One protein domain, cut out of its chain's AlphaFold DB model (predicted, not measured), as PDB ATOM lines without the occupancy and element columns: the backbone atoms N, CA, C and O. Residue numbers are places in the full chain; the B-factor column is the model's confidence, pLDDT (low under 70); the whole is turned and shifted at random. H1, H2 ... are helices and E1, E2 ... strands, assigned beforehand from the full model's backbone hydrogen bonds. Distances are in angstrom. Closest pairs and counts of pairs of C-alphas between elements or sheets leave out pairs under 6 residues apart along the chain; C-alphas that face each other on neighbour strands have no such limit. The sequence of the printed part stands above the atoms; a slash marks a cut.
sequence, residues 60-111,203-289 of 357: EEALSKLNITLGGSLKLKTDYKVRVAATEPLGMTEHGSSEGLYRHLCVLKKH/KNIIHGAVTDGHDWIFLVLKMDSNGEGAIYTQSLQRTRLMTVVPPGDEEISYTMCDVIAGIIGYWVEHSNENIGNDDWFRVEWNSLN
ATOM      1  N   GLU A  60     -32.515 163.023 114.151       83.25
ATOM      2  CA  GLU A  60     -31.336 162.805 113.299       83.25
ATOM      3  C   GLU A  60     -30.024 163.070 114.055       83.25
ATOM      4  O   GLU A  60     -29.030 162.373 113.834       83.25
ATOM      5  N   GLU A  61     -30.011 164.002 115.018       87.12
ATOM      6  CA  GLU A  61     -28.839 164.211 115.874       87.12
ATOM      7  C   GLU A  61     -28.581 163.010 116.792       87.12
ATOM      8  O   GLU A  61     -27.426 162.694 117.079       87.12
ATOM      9  N   ALA A  62     -29.633 162.328 117.257       81.81
ATOM     10  CA  ALA A  62     -29.494 161.115 118.057       81.81
ATOM     11  C   ALA A  62     -28.917 159.957 117.228       81.81
ATOM     12  O   ALA A  62     -28.026 159.260 117.708       81.81
ATOM     13  N   LEU A  63     -29.359 159.799 115.975       85.44
ATOM     14  CA  LEU A  63     -28.775 158.831 115.038       85.44
ATOM     15  C   LEU A  63     -27.307 159.157 114.738       85.44
ATOM     16  O   LEU A  63     -26.456 158.274 114.803       85.44
ATOM     17  N   SER A  64     -26.989 160.436 114.527       88.12
ATOM     18  CA  SER A  64     -25.618 160.894 114.270       88.12
ATOM     19  C   SER A  64     -24.672 160.603 115.440       88.12
ATOM     20  O   SER A  64     -23.536 160.203 115.222       88.12
ATOM     21  N   LYS A  65     -25.137 160.741 116.692       87.00
ATOM     22  CA  LYS A  65     -24.351 160.382 117.893       87.00
ATOM     23  C   LYS A  65     -24.018 158.893 117.983       87.00
ATOM     24  O   LYS A  65     -23.059 158.537 118.657       87.00
ATOM     25  N   LEU A  66     -24.824 158.047 117.349       84.69
ATOM     26  CA  LEU A  66     -24.618 156.602 117.271       84.69
ATOM     27  C   LEU A  66     -23.860 156.195 115.999       84.69
ATOM     28  O   LEU A  66     -23.797 155.007 115.696       84.69
ATOM     29  N   ASN A  67     -23.348 157.163 115.227       92.31
ATOM     30  CA  ASN A  67     -22.788 156.952 113.891       92.31
ATOM     31  C   ASN A  67     -23.741 156.161 112.975       92.31
ATOM     32  O   ASN A  67     -23.314 155.342 112.161       92.31
ATOM     33  N   ILE A  68     -25.051 156.393 113.122       91.25
ATOM     34  CA  ILE A  68     -26.078 155.820 112.257       91.25
ATOM     35  C   ILE A  68     -26.444 156.853 111.202       91.25
ATOM     36  O   ILE A  68     -26.939 157.932 111.528       91.25
ATOM     37  N   THR A  69     -26.221 156.526 109.932       94.06
ATOM     38  CA  THR A  69     -26.442 157.465 108.824       94.06
ATOM     39  C   THR A  69     -27.368 156.888 107.756       94.06
ATOM     40  O   THR A  69     -27.404 155.679 107.518       94.06
ATOM     41  N   LEU A  70     -28.144 157.760 107.104       93.69
ATOM     42  CA  LEU A  70     -28.965 157.385 105.955       93.69
ATOM     43  C   LEU A  70     -28.063 157.206 104.728       93.69
ATOM     44  O   LEU A  70     -27.571 158.176 104.151       93.69
ATOM     45  N   GLY A  71     -27.870 155.961 104.309       94.12
ATOM     46  CA  GLY A  71     -26.978 155.613 103.208       94.12
ATOM     47  C   GLY A  71     -27.642 155.458 101.855       94.12
ATOM     48  O   GLY A  71     -26.933 155.200 100.890       94.12
ATOM     49  N   GLY A  72     -28.964 155.566 101.743       95.12
ATOM     50  CA  GLY A  72     -29.640 155.309 100.475       95.12
ATOM     51  C   GLY A  72     -31.142 155.101 100.588       95.12
ATOM     52  O   GLY A  72     -31.764 155.399 101.609       95.12
ATOM     53  N   SER A  73     -31.725 154.561  99.522       96.06
ATOM     54  CA  SER A  73     -33.159 154.286  99.442       96.06
ATOM     55  C   SER A  73     -33.454 152.869  98.959       96.06
ATOM     56  O   SER A  73     -32.682 152.273  98.210       96.06
ATOM     57  N   LEU A  74     -34.593 152.334  99.388       96.31
ATOM     58  CA  LEU A  74     -35.146 151.079  98.903       96.31
ATOM     59  C   LEU A  74     -36.227 151.396  97.872       96.31
ATOM     60  O   LEU A  74     -37.159 152.168  98.132       96.31
ATOM     61  N   LYS A  75     -36.131 150.777  96.698       96.69
ATOM     62  CA  LYS A  75     -37.181 150.826  95.680       96.69
ATOM     63  C   LYS A  75     -37.823 149.460  95.549       96.69
ATOM     64  O   LYS A  75     -37.142 148.482  95.246       96.69
ATOM     65  N   LEU A  76     -39.134 149.409  95.778       96.50
ATOM     66  CA  LEU A  76     -39.920 148.201  95.562       96.50
ATOM     67  C   LEU A  76     -39.809 147.804  94.087       96.50
ATOM     68  O   LEU A  76     -40.009 148.639  93.197       96.50
ATOM     69  N   LYS A  77     -39.461 146.547  93.819       96.62
ATOM     70  CA  LYS A  77     -39.315 146.073  92.441       96.62
ATOM     71  C   LYS A  77     -40.677 146.010  91.746       96.62
ATOM     72  O   LYS A  77     -41.704 145.716  92.350       96.62
ATOM     73  N   THR A  78     -40.693 146.291  90.445       96.56
ATOM     74  CA  THR A  78     -41.929 146.365  89.644       96.56
ATOM     75  C   THR A  78     -42.590 145.003  89.419       96.56
ATOM     76  O   THR A  78     -43.767 144.942  89.074       96.56
ATOM     77  N   ASP A  79     -41.848 143.914  89.619       96.75
ATOM     78  CA  ASP A  79     -42.302 142.523  89.534       96.75
ATOM     79  C   ASP A  79     -42.954 142.021  90.839       96.75
ATOM     80  O   ASP A  79     -43.191 140.821  90.979       96.75
ATOM     81  N   TYR A  80     -43.301 142.911  91.781       94.88
ATOM     82  CA  TYR A  80     -43.872 142.543  93.084       94.88
ATOM     83  C   TYR A  80     -45.091 141.610  92.987       94.88
ATOM     84  O   TYR A  80     -45.283 140.775  93.858       94.88
ATOM     85  N   LYS A  81     -45.894 141.685  91.915       95.50
ATOM     86  CA  LYS A  81     -47.034 140.770  91.703       95.50
ATOM     87  C   LYS A  81     -46.601 139.315  91.515       95.50
ATOM     88  O   LYS A  81     -47.260 138.410  92.011       95.50
ATOM     89  N   VAL A  82     -45.499 139.095  90.799       96.62
ATOM     90  CA  VAL A  82     -44.919 137.758  90.613       96.62
ATOM     91  C   VAL A  82     -44.334 137.270  91.938       96.62
ATOM     92  O   VAL A  82     -44.511 136.110  92.300       96.62
ATOM     93  N   ARG A  83     -43.706 138.175  92.697       95.44
ATOM     94  CA  ARG A  83     -43.135 137.877  94.018       95.44
ATOM     95  C   ARG A  83     -44.200 137.497  95.038       95.44
ATOM     96  O   ARG A  83     -44.003 136.515  95.736       95.44
ATOM     97  N   VAL A  84     -45.346 138.185  95.053       94.81
ATOM     98  CA  VAL A  84     -46.509 137.816  95.882       94.81
ATOM     99  C   VAL A  84     -46.865 136.346  95.672       94.81
ATOM    100  O   VAL A  84     -46.881 135.590  96.640       94.81
ATOM    101  N   ALA A  85     -47.054 135.924  94.418       94.56
ATOM    102  CA  ALA A  85     -47.381 134.535  94.098       94.56
ATOM    103  C   ALA A  85     -46.271 133.555  94.523       94.56
ATOM    104  O   ALA A  85     -46.558 132.469  95.017       94.56
ATOM    105  N   ALA A  86     -44.998 133.939  94.378       93.56
ATOM    106  CA  ALA A  86     -43.869 133.111  94.806       93.56
ATOM    107  C   ALA A  86     -43.765 132.975  96.337       93.56
ATOM    108  O   ALA A  86     -43.345 131.933  96.833       93.56
ATOM    109  N   THR A  87     -44.159 134.007  97.088       90.56
ATOM    110  CA  THR A  87     -44.113 134.023  98.561       90.56
ATOM    111  C   THR A  87     -45.398 133.554  99.233       90.56
ATOM    112  O   THR A  87     -45.409 133.355 100.444       90.56
ATOM    113  N   GLU A  88     -46.476 133.352  98.477       89.31
ATOM    114  CA  GLU A  88     -47.750 132.853  98.996       89.31
ATOM    115  C   GLU A  88     -47.580 131.572  99.846       89.31
ATOM    116  O   GLU A  88     -48.107 131.542 100.962       89.31
ATOM    117  N   PRO A  89     -46.770 130.565  99.442       89.94
ATOM    118  CA  PRO A  89     -46.519 129.384 100.270       89.94
ATOM    119  C   PRO A  89     -45.821 129.689 101.604       89.94
ATOM    120  O   PRO A  89     -46.075 128.999 102.592       89.94
ATOM    121  N   LEU A  90     -44.976 130.727 101.658       82.25
ATOM    122  CA  LEU A  90     -44.265 131.147 102.875       82.25
ATOM    123  C   LEU A  90     -45.230 131.756 103.901       82.25
ATOM    124  O   LEU A  90     -45.057 131.607 105.113       82.25
ATOM    125  N   GLY A  91     -46.283 132.408 103.404       69.94
ATOM    126  CA  GLY A  91     -47.338 133.028 104.199       69.94
ATOM    127  C   GLY A  91     -48.429 132.067 104.677       69.94
ATOM    128  O   GLY A  91     -49.288 132.491 105.435       69.94
ATOM    129  N   MET A  92     -48.423 130.780 104.313       76.31
ATOM    130  CA  MET A  92     -49.531 129.841 104.604       76.31
ATOM    131  C   MET A  92     -49.770 129.530 106.096       76.31
ATOM    132  O   MET A  92     -50.656 128.750 106.445       76.31
ATOM    133  N   THR A  93     -49.012 130.135 107.007       75.06
ATOM    134  CA  THR A  93     -49.336 130.086 108.436       75.06
ATOM    135  C   THR A  93     -50.495 131.040 108.750       75.06
ATOM    136  O   THR A  93     -50.588 132.125 108.178       75.06
ATOM    137  N   GLU A  94     -51.379 130.677 109.692       69.25
ATOM    138  CA  GLU A  94     -52.587 131.469 110.005       69.25
ATOM    139  C   GLU A  94     -52.305 132.962 110.279       69.25
ATOM    140  O   GLU A  94     -53.160 133.806 110.021       69.25
ATOM    141  N   HIS A  95     -51.114 133.299 110.784       66.50
ATOM    142  CA  HIS A  95     -50.733 134.665 111.159       66.50
ATOM    143  C   HIS A  95     -49.853 135.390 110.134       66.50
ATOM    144  O   HIS A  95     -49.764 136.613 110.194       66.50
ATOM    145  N   GLY A  96     -49.202 134.658 109.225       69.12
ATOM    146  CA  GLY A  96     -48.326 135.223 108.193       69.12
ATOM    147  C   GLY A  96     -49.004 135.420 106.836       69.12
ATOM    148  O   GLY A  96     -48.419 136.042 105.956       69.12
ATOM    149  N   SER A  97     -50.220 134.895 106.661       84.69
ATOM    150  CA  SER A  97     -50.964 135.026 105.404       84.69
ATOM    151  C   SER A  97     -51.459 136.453 105.205       84.69
ATOM    152  O   SER A  97     -51.732 137.172 106.169       84.69
ATOM    153  N   SER A  98     -51.639 136.854 103.950       84.69
ATOM    154  CA  SER A  98     -52.224 138.154 103.620       84.69
ATOM    155  C   SER A  98     -53.638 138.317 104.169       84.69
ATOM    156  O   SER A  98     -53.993 139.388 104.653       84.69
ATOM    157  N   GLU A  99     -54.409 137.233 104.195       88.00
ATOM    158  CA  GLU A  99     -55.718 137.158 104.838       88.00
ATOM    159  C   GLU A  99     -55.619 137.324 106.367       88.00
ATOM    160  O   GLU A  99     -56.410 138.048 106.974       88.00
ATOM    161  N   GLY A 100     -54.626 136.701 107.009       83.19
ATOM    162  CA  GLY A 100     -54.345 136.883 108.435       83.19
ATOM    163  C   GLY A 100     -53.970 138.329 108.769       83.19
ATOM    164  O   GLY A 100     -54.539 138.919 109.694       83.19
ATOM    165  N   LEU A 101     -53.077 138.922 107.972       83.00
ATOM    166  CA  LEU A 101     -52.686 140.326 108.073       83.00
ATOM    167  C   LEU A 101     -53.889 141.253 107.849       83.00
ATOM    168  O   LEU A 101     -54.124 142.146 108.661       83.00
ATOM    169  N   TYR A 102     -54.698 141.007 106.815       86.62
ATOM    170  CA  TYR A 102     -55.915 141.767 106.525       86.62
ATOM    171  C   TYR A 102     -56.889 141.741 107.704       86.62
ATOM    172  O   TYR A 102     -57.297 142.797 108.188       86.62
ATOM    173  N   ARG A 103     -57.213 140.553 108.237       84.31
ATOM    174  CA  ARG A 103     -58.086 140.428 109.418       84.31
ATOM    175  C   ARG A 103     -57.530 141.203 110.603       84.31
ATOM    176  O   ARG A 103     -58.289 141.891 111.284       84.31
ATOM    177  N   HIS A 104     -56.223 141.107 110.842       79.50
ATOM    178  CA  HIS A 104     -55.573 141.822 111.933       79.50
ATOM    179  C   HIS A 104     -55.688 143.340 111.757       79.50
ATOM    180  O   HIS A 104     -56.101 144.045 112.677       79.50
ATOM    181  N   LEU A 105     -55.423 143.845 110.555       82.00
ATOM    182  CA  LEU A 105     -55.550 145.262 110.226       82.00
ATOM    183  C   LEU A 105     -57.003 145.741 110.298       82.00
ATOM    184  O   LEU A 105     -57.249 146.846 110.770       82.00
ATOM    185  N   CYS A 106     -57.985 144.920 109.922       82.25
ATOM    186  CA  CYS A 106     -59.400 145.243 110.112       82.25
ATOM    187  C   CYS A 106     -59.775 145.374 111.593       82.25
ATOM    188  O   CYS A 106     -60.579 146.241 111.939       82.25
ATOM    189  N   VAL A 107     -59.207 144.531 112.462       79.06
ATOM    190  CA  VAL A 107     -59.364 144.659 113.917       79.06
ATOM    191  C   VAL A 107     -58.718 145.965 114.382       79.06
ATOM    192  O   VAL A 107     -59.400 146.772 115.007       79.06
ATOM    193  N   LEU A 108     -57.468 146.247 114.004       71.62
ATOM    194  CA  LEU A 108     -56.777 147.490 114.385       71.62
ATOM    195  C   LEU A 108     -57.465 148.757 113.851       71.62
ATOM    196  O   LEU A 108     -57.537 149.758 114.553       71.62
ATOM    197  N   LYS A 109     -58.028 148.723 112.642       76.12
ATOM    198  CA  LYS A 109     -58.790 149.843 112.071       76.12
ATOM    199  C   LYS A 109     -60.044 150.141 112.893       76.12
ATOM    200  O   LYS A 109     -60.384 151.302 113.105       76.12
ATOM    201  N   LYS A 110     -60.739 149.099 113.362       74.81
ATOM    202  CA  LYS A 110     -61.921 149.231 114.235       74.81
ATOM    203  C   LYS A 110     -61.544 149.627 115.659       74.81
ATOM    204  O   LYS A 110     -62.301 150.324 116.329       74.81
ATOM    205  N   HIS A 111     -60.374 149.195 116.103       63.06
ATOM    206  CA  HIS A 111     -59.827 149.457 117.420       63.06
ATOM    207  C   HIS A 111     -58.595 150.325 117.265       63.06
ATOM    208  O   HIS A 111     -57.507 149.820 117.507       63.06
ATOM    209  N   LYS A 203     -25.544 139.200 112.998       76.44
ATOM    210  CA  LYS A 203     -26.118 139.655 111.734       76.44
ATOM    211  C   LYS A 203     -25.603 141.058 111.452       76.44
ATOM    212  O   LYS A 203     -25.893 141.978 112.210       76.44
ATOM    213  N   ASN A 204     -24.914 141.226 110.331       88.12
ATOM    214  CA  ASN A 204     -24.500 142.553 109.876       88.12
ATOM    215  C   ASN A 204     -25.644 143.314 109.196       88.12
ATOM    216  O   ASN A 204     -25.504 144.503 108.943       88.12
ATOM    217  N   ILE A 205     -26.769 142.652 108.898       89.12
ATOM    218  CA  ILE A 205     -27.937 143.266 108.266       89.12
ATOM    219  C   ILE A 205     -29.199 142.949 109.063       89.12
ATOM    220  O   ILE A 205     -29.453 141.805 109.443       89.12
ATOM    221  N   ILE A 206     -29.994 143.986 109.308       90.00
ATOM    222  CA  ILE A 206     -31.279 143.927 109.993       90.00
ATOM    223  C   ILE A 206     -32.345 144.474 109.048       90.00
ATOM    224  O   ILE A 206     -32.260 145.606 108.572       90.00
ATOM    225  N   HIS A 207     -33.373 143.664 108.820       91.06
ATOM    226  CA  HIS A 207     -34.571 144.032 108.076       91.06
ATOM    227  C   HIS A 207     -35.662 144.482 109.050       91.06
ATOM    228  O   HIS A 207     -35.876 143.844 110.084       91.06
ATOM    229  N   GLY A 208     -36.367 145.566 108.735       89.12
ATOM    230  CA  GLY A 208     -37.404 146.106 109.610       89.12
ATOM    231  C   GLY A 208     -38.479 146.875 108.858       89.12
ATOM    232  O   GLY A 208     -38.269 147.349 107.749       89.12
ATOM    233  N   ALA A 209     -39.650 147.013 109.468       88.94
ATOM    234  CA  ALA A 209     -40.723 147.837 108.935       88.94
ATOM    235  C   ALA A 209     -41.330 148.694 110.046       88.94
ATOM    236  O   ALA A 209     -41.463 148.247 111.186       88.94
ATOM    237  N   VAL A 210     -41.698 149.922 109.701       85.19
ATOM    238  CA  VAL A 210     -42.382 150.880 110.570       85.19
ATOM    239  C   VAL A 210     -43.712 151.231 109.925       85.19
ATOM    240  O   VAL A 210     -43.784 151.425 108.712       85.19
ATOM    241  N   THR A 211     -44.771 151.314 110.724       84.88
ATOM    242  CA  THR A 211     -46.103 151.660 110.231       84.88
ATOM    243  C   THR A 211     -46.878 152.498 111.238       84.88
ATOM    244  O   THR A 211     -46.737 152.313 112.446       84.88
ATOM    245  N   ASP A 212     -47.717 153.398 110.729       78.56
ATOM    246  CA  ASP A 212     -48.751 154.111 111.492       78.56
ATOM    247  C   ASP A 212     -50.146 153.466 111.324       78.56
ATOM    248  O   ASP A 212     -51.177 154.056 111.652       78.56
ATOM    249  N   GLY A 213     -50.187 152.250 110.772       80.12
ATOM    250  CA  GLY A 213     -51.403 151.527 110.415       80.12
ATOM    251  C   GLY A 213     -51.967 151.876 109.035       80.12
ATOM    252  O   GLY A 213     -52.814 151.131 108.551       80.12
ATOM    253  N   HIS A 214     -51.497 152.944 108.382       85.31
ATOM    254  CA  HIS A 214     -51.942 153.366 107.047       85.31
ATOM    255  C   HIS A 214     -50.798 153.305 106.040       85.31
ATOM    256  O   HIS A 214     -50.956 152.753 104.953       85.31
ATOM    257  N   ASP A 215     -49.644 153.835 106.415       87.38
ATOM    258  CA  ASP A 215     -48.422 153.827 105.638       87.38
ATOM    259  C   ASP A 215     -47.428 152.836 106.241       87.38
ATOM    260  O   ASP A 215     -47.305 152.700 107.462       87.38
ATOM    261  N   TRP A 216     -46.691 152.149 105.374       91.62
ATOM    262  CA  TRP A 216     -45.572 151.297 105.755       91.62
ATOM    263  C   TRP A 216     -44.274 151.843 105.163       91.62
ATOM    264  O   TRP A 216     -44.208 152.187 103.979       91.62
ATOM    265  N   ILE A 217     -43.244 151.916 106.003       91.69
ATOM    266  CA  ILE A 217     -41.868 152.244 105.637       91.69
ATOM    267  C   ILE A 217     -41.021 151.015 105.931       91.69
ATOM    268  O   ILE A 217     -40.968 150.547 107.066       91.69
ATOM    269  N   PHE A 218     -40.349 150.507 104.911       93.44
ATOM    270  CA  PHE A 218     -39.427 149.388 105.045       93.44
ATOM    271  C   PHE A 218     -38.010 149.918 105.224       93.44
ATOM    272  O   PHE A 218     -37.642 150.922 104.616       93.44
ATOM    273  N   LEU A 219     -37.238 149.263 106.080       93.62
ATOM    274  CA  LEU A 219     -35.919 149.672 106.531       93.62
ATOM    275  C   LEU A 219     -34.955 148.502 106.423       93.62
ATOM    276  O   LEU A 219     -35.294 147.361 106.739       93.62
ATOM    277  N   VAL A 220     -33.733 148.821 106.028       92.44
ATOM    278  CA  VAL A 220     -32.611 147.890 106.038       92.44
ATOM    279  C   VAL A 220     -31.462 148.605 106.707       92.44
ATOM    280  O   VAL A 220     -31.005 149.633 106.210       92.44
ATOM    281  N   LEU A 221     -31.007 148.063 107.826       92.38
ATOM    282  CA  LEU A 221     -29.882 148.567 108.597       92.38
ATOM    283  C   LEU A 221     -28.694 147.629 108.389       92.38
ATOM    284  O   LEU A 221     -28.796 146.442 108.689       92.38
ATOM    285  N   LYS A 222     -27.582 148.153 107.885       92.25
ATOM    286  CA  LYS A 222     -26.304 147.452 107.778       92.25
ATOM    287  C   LYS A 222     -25.372 147.973 108.869       92.25
ATOM    288  O   LYS A 222     -25.026 149.151 108.861       92.25
ATOM    289  N   MET A 223     -24.994 147.114 109.806       90.19
ATOM    290  CA  MET A 223     -24.018 147.436 110.844       90.19
ATOM    291  C   MET A 223     -22.630 147.565 110.218       90.19
ATOM    292  O   MET A 223     -22.301 146.833 109.278       90.19
ATOM    293  N   ASP A 224     -21.820 148.483 110.735       88.19
ATOM    294  CA  ASP A 224     -20.412 148.533 110.362       88.19
ATOM    295  C   ASP A 224     -19.694 147.277 110.888       88.19
ATOM    296  O   ASP A 224     -19.960 146.780 111.985       88.19
ATOM    297  N   SER A 225     -18.775 146.761 110.079       88.12
ATOM    298  CA  SER A 225     -17.889 145.646 110.402       88.12
ATOM    299  C   SER A 225     -17.013 145.892 111.631       88.12
ATOM    300  O   SER A 225     -16.586 144.915 112.238       88.12
ATOM    301  N   ASN A 226     -16.768 147.162 111.994       88.81
ATOM    302  CA  ASN A 226     -16.060 147.608 113.204       88.81
ATOM    303  C   ASN A 226     -16.999 147.840 114.412       88.81
ATOM    304  O   ASN A 226     -16.527 148.219 115.481       88.81
ATOM    305  N   GLY A 227     -18.313 147.620 114.254       85.56
ATOM    306  CA  GLY A 227     -19.335 147.808 115.287       85.56
ATOM    307  C   GLY A 227     -19.445 149.227 115.859       85.56
ATOM    308  O   GLY A 227     -20.083 149.399 116.897       85.56
ATOM    309  N   GLU A 228     -18.841 150.229 115.216       90.25
ATOM    310  CA  GLU A 228     -18.814 151.628 115.661       90.25
ATOM    311  C   GLU A 228     -19.948 152.472 115.068       90.25
ATOM    312  O   GLU A 228     -20.025 153.670 115.338       90.25
ATOM    313  N   GLY A 229     -20.835 151.871 114.273       90.94
ATOM    314  CA  GLY A 229     -21.949 152.569 113.649       90.94
ATOM    315  C   GLY A 229     -22.804 151.672 112.767       90.94
ATOM    316  O   GLY A 229     -22.699 150.439 112.785       90.94
ATOM    317  N   ALA A 230     -23.674 152.306 111.988       92.25
ATOM    318  CA  ALA A 230     -24.488 151.616 111.001       92.25
ATOM    319  C   ALA A 230     -24.911 152.543 109.860       92.25
ATOM    320  O   ALA A 230     -25.010 153.763 109.993       92.25
ATOM    321  N   ILE A 231     -25.234 151.949 108.724       93.31
ATOM    322  CA  ILE A 231     -25.822 152.652 107.593       93.31
ATOM    323  C   ILE A 231     -27.199 152.055 107.355       93.31
ATOM    324  O   ILE A 231     -27.331 150.842 107.204       93.31
ATOM    325  N   TYR A 232     -28.233 152.889 107.301       94.62
ATOM    326  CA  TYR A 232     -29.579 152.425 106.984       94.62
ATOM    327  C   TYR A 232     -30.072 152.949 105.642       94.62
ATOM    328  O   TYR A 232     -29.672 154.009 105.166       94.62
ATOM    329  N   THR A 233     -30.970 152.191 105.031       94.94
ATOM    330  CA  THR A 233     -31.758 152.608 103.872       94.94
ATOM    331  C   THR A 233     -33.227 152.421 104.185       94.94
ATOM    332  O   THR A 233     -33.597 151.576 105.002       94.94
ATOM    333  N   GLN A 234     -34.069 153.225 103.544       94.38
ATOM    334  CA  GLN A 234     -35.510 153.175 103.750       94.38
ATOM    335  C   GLN A 234     -36.272 153.216 102.432       94.38
ATOM    336  O   GLN A 234     -35.780 153.772 101.447       94.38
ATOM    337  N   SER A 235     -37.484 152.667 102.402       94.94
ATOM    338  CA  SER A 235     -38.339 152.720 101.219       94.94
ATOM    339  C   SER A 235     -38.648 154.159 100.818       94.94
ATOM    340  O   SER A 235     -39.163 154.945 101.611       94.94
ATOM    341  N   LEU A 236     -38.336 154.506  99.563       91.38
ATOM    342  CA  LEU A 236     -38.565 155.854  99.029       91.38
ATOM    343  C   LEU A 236     -40.059 156.189  98.994       91.38
ATOM    344  O   LEU A 236     -40.473 157.319  99.242       91.38
ATOM    345  N   GLN A 237     -40.862 155.185  98.659       91.12
ATOM    346  CA  GLN A 237     -42.310 155.273  98.648       91.12
ATOM    347  C   GLN A 237     -42.837 154.645  99.928       91.12
ATOM    348  O   GLN A 237     -42.428 153.546 100.308       91.12
ATOM    349  N   ARG A 238     -43.766 155.347 100.576       91.00
ATOM    350  CA  ARG A 238     -44.597 154.741 101.608       91.00
ATOM    351  C   ARG A 238     -45.542 153.763 100.930       91.00
ATOM    352  O   ARG A 238     -46.247 154.130  99.986       91.00
ATOM    353  N   THR A 239     -45.547 152.522 101.392       91.19
ATOM    354  CA  THR A 239     -46.517 151.534 100.925       91.19
ATOM    355  C   THR A 239     -47.829 151.816 101.641       91.19
ATOM    356  O   THR A 239     -48.013 151.428 102.794       91.19
ATOM    357  N   ARG A 240     -48.718 152.553 100.969       93.06
ATOM    358  CA  ARG A 240     -50.032 152.900 101.508       93.06
ATOM    359  C   ARG A 240     -50.931 151.669 101.491       93.06
ATOM    360  O   ARG A 240     -51.257 151.136 100.432       93.06
ATOM    361  N   LEU A 241     -51.342 151.238 102.674       91.12
ATOM    362  CA  LEU A 241     -52.242 150.114 102.895       91.12
ATOM    363  C   LEU A 241     -53.689 150.454 102.516       91.12
ATOM    364  O   LEU A 241     -54.438 149.585 102.080       91.12
ATOM    365  N   MET A 242     -54.086 151.713 102.685       91.06
ATOM    366  CA  MET A 242     -55.449 152.161 102.426       91.06
ATOM    367  C   MET A 242     -55.656 152.519 100.954       91.06
ATOM    368  O   MET A 242     -54.853 153.239 100.356       91.06
ATOM    369  N   THR A 243     -56.766 152.065 100.383       93.38
ATOM    370  CA  THR A 243     -57.257 152.465  99.063       93.38
ATOM    371  C   THR A 243     -58.579 153.207  99.207       93.38
ATOM    372  O   THR A 243     -59.382 152.885 100.077       93.38
ATOM    373  N   VAL A 244     -58.819 154.201  98.352       92.00
ATOM    374  CA  VAL A 244     -60.095 154.924  98.316       92.00
ATOM    375  C   VAL A 244     -61.037 154.181  97.375       92.00
ATOM    376  O   VAL A 244     -60.736 154.035  96.188       92.00
ATOM    377  N   VAL A 245     -62.162 153.700  97.897       90.56
ATOM    378  CA  VAL A 245     -63.213 153.022  97.130       90.56
ATOM    379  C   VAL A 245     -64.380 153.998  96.941       90.56
ATOM    380  O   VAL A 245     -64.796 154.638  97.906       90.56
ATOM    381  N   PRO A 246     -64.926 154.171  95.720       89.94
ATOM    382  CA  PRO A 246     -66.113 155.004  95.511       89.94
ATOM    383  C   PRO A 246     -67.276 154.538  96.410       89.94
ATOM    384  O   PRO A 246     -67.572 153.343  96.404       89.94
ATOM    385  N   PRO A 247     -67.945 155.436  97.161       89.19
ATOM    386  CA  PRO A 247     -68.045 156.888  96.955       89.19
ATOM    387  C   PRO A 247     -66.989 157.764  97.663       89.19
ATOM    388  O   PRO A 247     -67.134 158.984  97.665       89.19
ATOM    389  N   GLY A 248     -65.922 157.191  98.221       91.31
ATOM    390  CA  GLY A 248     -64.851 157.933  98.902       91.31
ATOM    391  C   GLY A 248     -64.391 157.307 100.218       91.31
ATOM    392  O   GLY A 248     -63.563 157.900 100.907       91.31
ATOM    393  N   ASP A 249     -64.911 156.133 100.569       90.69
ATOM    394  CA  ASP A 249     -64.530 155.433 101.787       90.69
ATOM    395  C   ASP A 249     -63.122 154.848 101.640       90.69
ATOM    396  O   ASP A 249     -62.762 154.267 100.613       90.69
ATOM    397  N   GLU A 250     -62.299 155.001 102.677       91.62
ATOM    398  CA  GLU A 250     -61.003 154.336 102.722       91.62
ATOM    399  C   GLU A 250     -61.180 152.893 103.188       91.62
ATOM    400  O   GLU A 250     -61.682 152.632 104.285       91.62
ATOM    401  N   GLU A 251     -60.698 151.942 102.399       92.50
ATOM    402  CA  GLU A 251     -60.679 150.518 102.715       92.50
ATOM    403  C   GLU A 251     -59.249 149.984 102.739       92.50
ATOM    404  O   GLU A 251     -58.345 150.539 102.121       92.50
ATOM    405  N   ILE A 252     -59.030 148.900 103.482       91.25
ATOM    406  CA  ILE A 252     -57.734 148.218 103.483       91.25
ATOM    407  C   ILE A 252     -57.588 147.506 102.136       91.25
ATOM    408  O   ILE A 252     -58.432 146.691 101.765       91.25
ATOM    409  N   SER A 253     -56.519 147.808 101.407       94.62
ATOM    410  CA  SER A 253     -56.228 147.194 100.117       94.62
ATOM    411  C   SER A 253     -55.708 145.772 100.308       94.62
ATOM    412  O   SER A 253     -54.585 145.573 100.770       94.62
ATOM    413  N   TYR A 254     -56.496 144.779  99.884       92.19
ATOM    414  CA  TYR A 254     -56.076 143.374  99.863       92.19
ATOM    415  C   TYR A 254     -54.767 143.169  99.098       92.19
ATOM    416  O   TYR A 254     -53.857 142.518  99.596       92.19
ATOM    417  N   THR A 255     -54.619 143.816  97.938       93.44
ATOM    418  CA  THR A 255     -53.388 143.725  97.142       93.44
ATOM    419  C   THR A 255     -52.172 144.252  97.900       93.44
ATOM    420  O   THR A 255     -51.081 143.711  97.758       93.44
ATOM    421  N   MET A 256     -52.331 145.301  98.714       94.38
ATOM    422  CA  MET A 256     -51.219 145.805  99.526       94.38
ATOM    423  C   MET A 256     -50.963 144.923 100.748       94.38
ATOM    424  O   MET A 256     -49.803 144.756 101.113       94.38
ATOM    425  N   CYS A 257     -51.992 144.294 101.328       92.44
ATOM    426  CA  CYS A 257     -51.799 143.236 102.325       92.44
ATOM    427  C   CYS A 257     -50.968 142.079 101.760       92.44
ATOM    428  O   CYS A 257     -50.049 141.630 102.437       92.44
ATOM    429  N   ASP A 258     -51.244 141.634 100.531       93.81
ATOM    430  CA  ASP A 258     -50.462 140.582  99.869       93.81
ATOM    431  C   ASP A 258     -48.990 140.983  99.724       93.81
ATOM    432  O   ASP A 258     -48.092 140.206 100.046       93.81
ATOM    433  N   VAL A 259     -48.732 142.221  99.293       95.12
ATOM    434  CA  VAL A 259     -47.369 142.750  99.151       95.12
ATOM    435  C   VAL A 259     -46.659 142.834 100.502       95.12
ATOM    436  O   VAL A 259     -45.539 142.347 100.628       95.12
ATOM    437  N   ILE A 260     -47.292 143.420 101.521       93.25
ATOM    438  CA  ILE A 260     -46.687 143.585 102.852       93.25
ATOM    439  C   ILE A 260     -46.433 142.219 103.501       93.25
ATOM    440  O   ILE A 260     -45.344 141.987 104.025       93.25
ATOM    441  N   ALA A 261     -47.405 141.305 103.441       90.38
ATOM    442  CA  ALA A 261     -47.253 139.952 103.964       90.38
ATOM    443  C   ALA A 261     -46.143 139.190 103.227       90.38
ATOM    444  O   ALA A 261     -45.326 138.543 103.877       90.38
ATOM    445  N   GLY A 262     -46.059 139.325 101.900       93.19
ATOM    446  CA  GLY A 262     -44.997 138.728 101.093       93.19
ATOM    447  C   GLY A 262     -43.605 139.249 101.458       93.19
ATOM    448  O   GLY A 262     -42.687 138.448 101.641       93.19
ATOM    449  N   ILE A 263     -43.453 140.566 101.647       93.81
ATOM    450  CA  ILE A 263     -42.193 141.180 102.100       93.81
ATOM    451  C   ILE A 263     -41.799 140.642 103.477       93.81
ATOM    452  O   ILE A 263     -40.680 140.165 103.655       93.81
ATOM    453  N   ILE A 264     -42.714 140.698 104.452       90.88
ATOM    454  CA  ILE A 264     -42.436 140.260 105.827       90.88
ATOM    455  C   ILE A 264     -42.124 138.762 105.857       90.88
ATOM    456  O   ILE A 264     -41.161 138.358 106.501       90.88
ATOM    457  N   GLY A 265     -42.908 137.944 105.153       88.50
ATOM    458  CA  GLY A 265     -42.698 136.501 105.060       88.50
ATOM    459  C   GLY A 265     -41.332 136.163 104.469       88.50
ATOM    460  O   GLY A 265     -40.581 135.395 105.069       88.50
ATOM    461  N   TYR A 266     -40.972 136.809 103.358       92.69
ATOM    462  CA  TYR A 266     -39.663 136.641 102.730       92.69
ATOM    463  C   TYR A 266     -38.523 137.055 103.667       92.69
ATOM    464  O   TYR A 266     -37.581 136.289 103.859       92.69
ATOM    465  N   TRP A 267     -38.618 138.225 104.306       93.12
ATOM    466  CA  TRP A 267     -37.592 138.709 105.230       93.12
ATOM    467  C   TRP A 267     -37.478 137.887 106.508       93.12
ATOM    468  O   TRP A 267     -36.395 137.828 107.072       93.12
ATOM    469  N   VAL A 268     -38.547 137.247 106.984       85.06
ATOM    470  CA  VAL A 268     -38.466 136.322 108.125       85.06
ATOM    471  C   VAL A 268     -37.587 135.119 107.782       85.06
ATOM    472  O   VAL A 268     -36.743 134.734 108.597       85.06
ATOM    473  N   GLU A 269     -37.752 134.560 106.584       87.00
ATOM    474  CA  GLU A 269     -36.979 133.408 106.111       87.00
ATOM    475  C   GLU A 269     -35.534 133.789 105.757       87.00
ATOM    476  O   GLU A 269     -34.597 133.154 106.238       87.00
ATOM    477  N   HIS A 270     -35.346 134.904 105.048       89.06
ATOM    478  CA  HIS A 270     -34.047 135.368 104.545       89.06
ATOM    479  C   HIS A 270     -33.430 136.445 105.459       89.06
ATOM    480  O   HIS A 270     -32.603 137.252 105.046       89.06
ATOM    481  N   SER A 271     -33.812 136.470 106.744       85.56
ATOM    482  CA  SER A 271     -33.417 137.522 107.702       85.56
ATOM    483  C   SER A 271     -31.911 137.615 107.972       85.56
ATOM    484  O   SER A 271     -31.484 138.546 108.652       85.56
ATOM    485  N   ASN A 272     -31.136 136.619 107.539       84.12
ATOM    486  CA  ASN A 272     -29.679 136.541 107.684       84.12
ATOM    487  C   ASN A 272     -28.934 136.853 106.386       84.12
ATOM    488  O   ASN A 272     -27.706 136.874 106.386       84.12
ATOM    489  N   GLU A 273     -29.653 137.014 105.282       89.94
ATOM    490  CA  GLU A 273     -29.054 137.139 103.966       89.94
ATOM    491  C   GLU A 273     -28.826 138.604 103.616       89.94
ATOM    492  O   GLU A 273     -29.533 139.503 104.077       89.94
ATOM    493  N   ASN A 274     -27.817 138.843 102.783       90.44
ATOM    494  CA  ASN A 274     -27.638 140.148 102.173       90.44
ATOM    495  C   ASN A 274     -28.764 140.415 101.173       90.44
ATOM    496  O   ASN A 274     -29.294 139.493 100.555       90.44
ATOM    497  N   ILE A 275     -29.089 141.692 100.963       89.31
ATOM    498  CA  ILE A 275     -30.103 142.066  99.975       89.31
ATOM    499  C   ILE A 275     -29.583 141.771  98.578       89.31
ATOM    500  O   ILE A 275     -28.772 142.512  98.018       89.31
ATOM    501  N   GLY A 276     -30.067 140.662  98.028       91.56
ATOM    502  CA  GLY A 276     -29.721 140.186  96.702       91.56
ATOM    503  C   GLY A 276     -30.688 140.640  95.608       91.56
ATOM    504  O   GLY A 276     -31.666 141.372  95.807       91.56
ATOM    505  N   ASN A 277     -30.442 140.127  94.403       92.94
ATOM    506  CA  ASN A 277     -31.329 140.323  93.254       92.94
ATOM    507  C   ASN A 277     -32.702 139.661  93.434       92.94
ATOM    508  O   ASN A 277     -33.664 140.093  92.793       92.94
ATOM    509  N   ASP A 278     -32.814 138.703  94.349       93.81
ATOM    510  CA  ASP A 278     -34.059 137.998  94.643       93.81
ATOM    511  C   ASP A 278     -34.882 138.650  95.761       93.81
ATOM    512  O   ASP A 278     -36.027 138.264  95.962       93.81
ATOM    513  N   ASP A 279     -34.388 139.719  96.396       95.38
ATOM    514  CA  ASP A 279     -35.150 140.465  97.407       95.38
ATOM    515  C   ASP A 279     -36.356 141.218  96.799       95.38
ATOM    516  O   ASP A 279     -36.453 141.417  95.585       95.38
ATOM    517  N   TRP A 280     -37.273 141.701  97.630       96.50
ATOM    518  CA  TRP A 280     -38.379 142.577  97.237       96.50
ATOM    519  C   TRP A 280     -37.932 143.986  96.854       96.50
ATOM    520  O   TRP A 280     -38.577 144.642  96.024       96.50
ATOM    521  N   PHE A 281     -36.825 144.446  97.428       96.75
ATOM    522  CA  PHE A 281     -36.302 145.783  97.192       96.75
ATOM    523  C   PHE A 281     -35.024 145.761  96.361       96.75
ATOM    524  O   PHE A 281     -34.209 144.841  96.416       96.75
ATOM    525  N   ARG A 282     -34.840 146.809  95.560       95.94
ATOM    526  CA  ARG A 282     -33.524 147.216  95.071       95.94
ATOM    527  C   ARG A 282     -32.991 148.282  96.021       95.94
ATOM    528  O   ARG A 282     -33.670 149.284  96.244       95.94
ATOM    529  N   VAL A 283     -31.785 148.072  96.536       94.56
ATOM    530  CA  VAL A 283     -31.083 149.081  97.333       94.56
ATOM    531  C   VAL A 283     -30.347 150.034  96.402       94.56
ATOM    532  O   VAL A 283     -29.590 149.606  95.532       94.56
ATOM    533  N   GLU A 284     -30.574 151.326  96.581       94.56
ATOM    534  CA  GLU A 284     -29.841 152.391  95.908       94.56
ATOM    535  C   GLU A 284     -29.041 153.161  96.951       94.56
ATOM    536  O   GLU A 284     -29.572 154.042  97.631       94.56
ATOM    537  N   TRP A 285     -27.769 152.794  97.096       90.94
ATOM    538  CA  TRP A 285     -26.837 153.480  97.983       90.94
ATOM    539  C   TRP A 285     -26.446 154.846  97.409       90.94
ATOM    540  O   TRP A 285     -26.181 154.987  96.212       90.94
ATOM    541  N   ASN A 286     -26.374 155.851  98.274       90.88
ATOM    542  CA  ASN A 286     -25.879 157.177  97.949       90.88
ATOM    543  C   ASN A 286     -24.391 157.060  97.598       90.88
ATOM    544  O   ASN A 286     -23.559 156.700  98.430       90.88
ATOM    545  N   SER A 287     -24.037 157.397  96.358       71.94
ATOM    546  CA  SER A 287     -22.673 157.280  95.821       71.94
ATOM    547  C   SER A 287     -21.625 158.129  96.549       71.94
ATOM    548  O   SER A 287     -20.435 157.970  96.294       71.94
ATOM    549  N   LEU A 288     -22.044 159.028  97.442       59.06
ATOM    550  CA  LEU A 288     -21.158 159.893  98.221       59.06
ATOM    551  C   LEU A 288     -20.299 159.133  99.245       59.06
ATOM    552  O   LEU A 288     -19.249 159.646  99.608       59.06
ATOM    553  N   ASN A 289     -20.663 157.898  99.615       55.06
ATOM    554  CA  ASN A 289     -19.884 157.069 100.551       55.06
ATOM    555  C   ASN A 289     -19.139 155.908  99.861       55.06
ATOM    556  O   ASN A 289     -18.641 154.995 100.514       55.06
TER     557      ASN A 289
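This is residues 60 to 111 and 203 to 289 of the 357 residues of an uncharacterized protein of Laccaria amethystina LaAM-08-1 (UniProt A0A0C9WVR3). A strongly twisted sheet of five strands has one long helix, H4, packed along one face, and two more helices, H2 and H3, pack on H4. At one end of the longest axis a small hairpin, E5 and E6, lies beyond the sheet; at the other end the short helix H1 only grazes the sheet. The printed part has 139 residues, with four named helices and seven named strands in the order H1 E1 H2 H3 E2 E3 E4 E5 E6 H4 E7. The large sheet is mixed and runs E2 E3 E4 E1 E7; the class is mixed, helices and strands. The whole is compact, with a radius of gyration of the C-alphas of 16.3 A, and its outline is elongated, 50 by 32 by 26 A.

H1 is residues 60 to 65, beginning at C-alpha 60, (-31.336, 162.805, 113.299). E1, residues 68 to 76, is 23.0 A long and bends by 54 degrees at residue 71. H2 is residues 80 to 87, and H3, residues 98 to 110, is 18.1 A long. After the cut come E2, residues 205 to 211, 20.1 A long; E3, residues 215 to 223, 25.8 A long; and E4, residues 230 to 235, 17.0 A long. E5 is residues 242 to 245 and E6 residues 249 to 252. H4, residues 254 to 269, is 22.4 A long and begins at C-alpha 254, (-56.076, 143.374, 99.863). E7, residues 281 to 285, ends at C-alpha 285, (-26.837, 153.480, 97.983).

In the large sheet E2 and E7 are the edge strands. E2, E3 and E4 form a meander, each strand the antiparallel neighbour of the one before; E2 and E3 are a hairpin, as are E3 and E4. N 208 and O 219 are 2.9 A apart between E2 and E3, and N 222 and O 231 are 2.8 A apart between E3 and E4. E4 and E1 are parallel, with N 71 and O 232 at 2.8 A. E1 and E7 are antiparallel, with N 75 and O 282 at 2.9 A. H4 is on one face of this sheet, making two layers, a helix over a sheet, at a height over the sheet of 9.6 A. It lies over E3, but only just, with 3 of its C-alphas falling on E3, and runs along the strands, at 11 degrees to E3 on the local plane. H2 touches H4 at a steep tilt of 53 degrees, the same way; their closest C-alphas, those of Thr 87 and Gly 262, are 5.4 A apart. H3 touches H4 with residues 98 to 102 alone, at a steep tilt of 64 degrees, opposite ways; the closest C-alphas, those of Ser 98 and Asp 258, are 4.8 A apart. H2 and H3 are apart. The hairpin E5 and E6 is antiparallel, with N 243 and O 251 at 2.8 A, and E5 and H4 are near each other. Residues 215 to 216 of E3 pair antiparallel with residues 239 to 240. In H1, H2, H3 and H4 every O i to N i+4 pair is within hydrogen-bond range.

The two C-alphas farthest apart, those of Asn 226 and Pro 247, are 55.3 A apart. Residues 112 to 202 are not printed, and C-alphas 111 and 203 are 35.6 A apart across this cut, which lies in the link from H3 to E2. Of the links that are printed whole, the one from H4 to E7, with 11 residues, is long. The mean pLDDT of the printed part is 88.4; residue 91, residues 94 to 96, residue 111 and residues 288 to 289 are under 70.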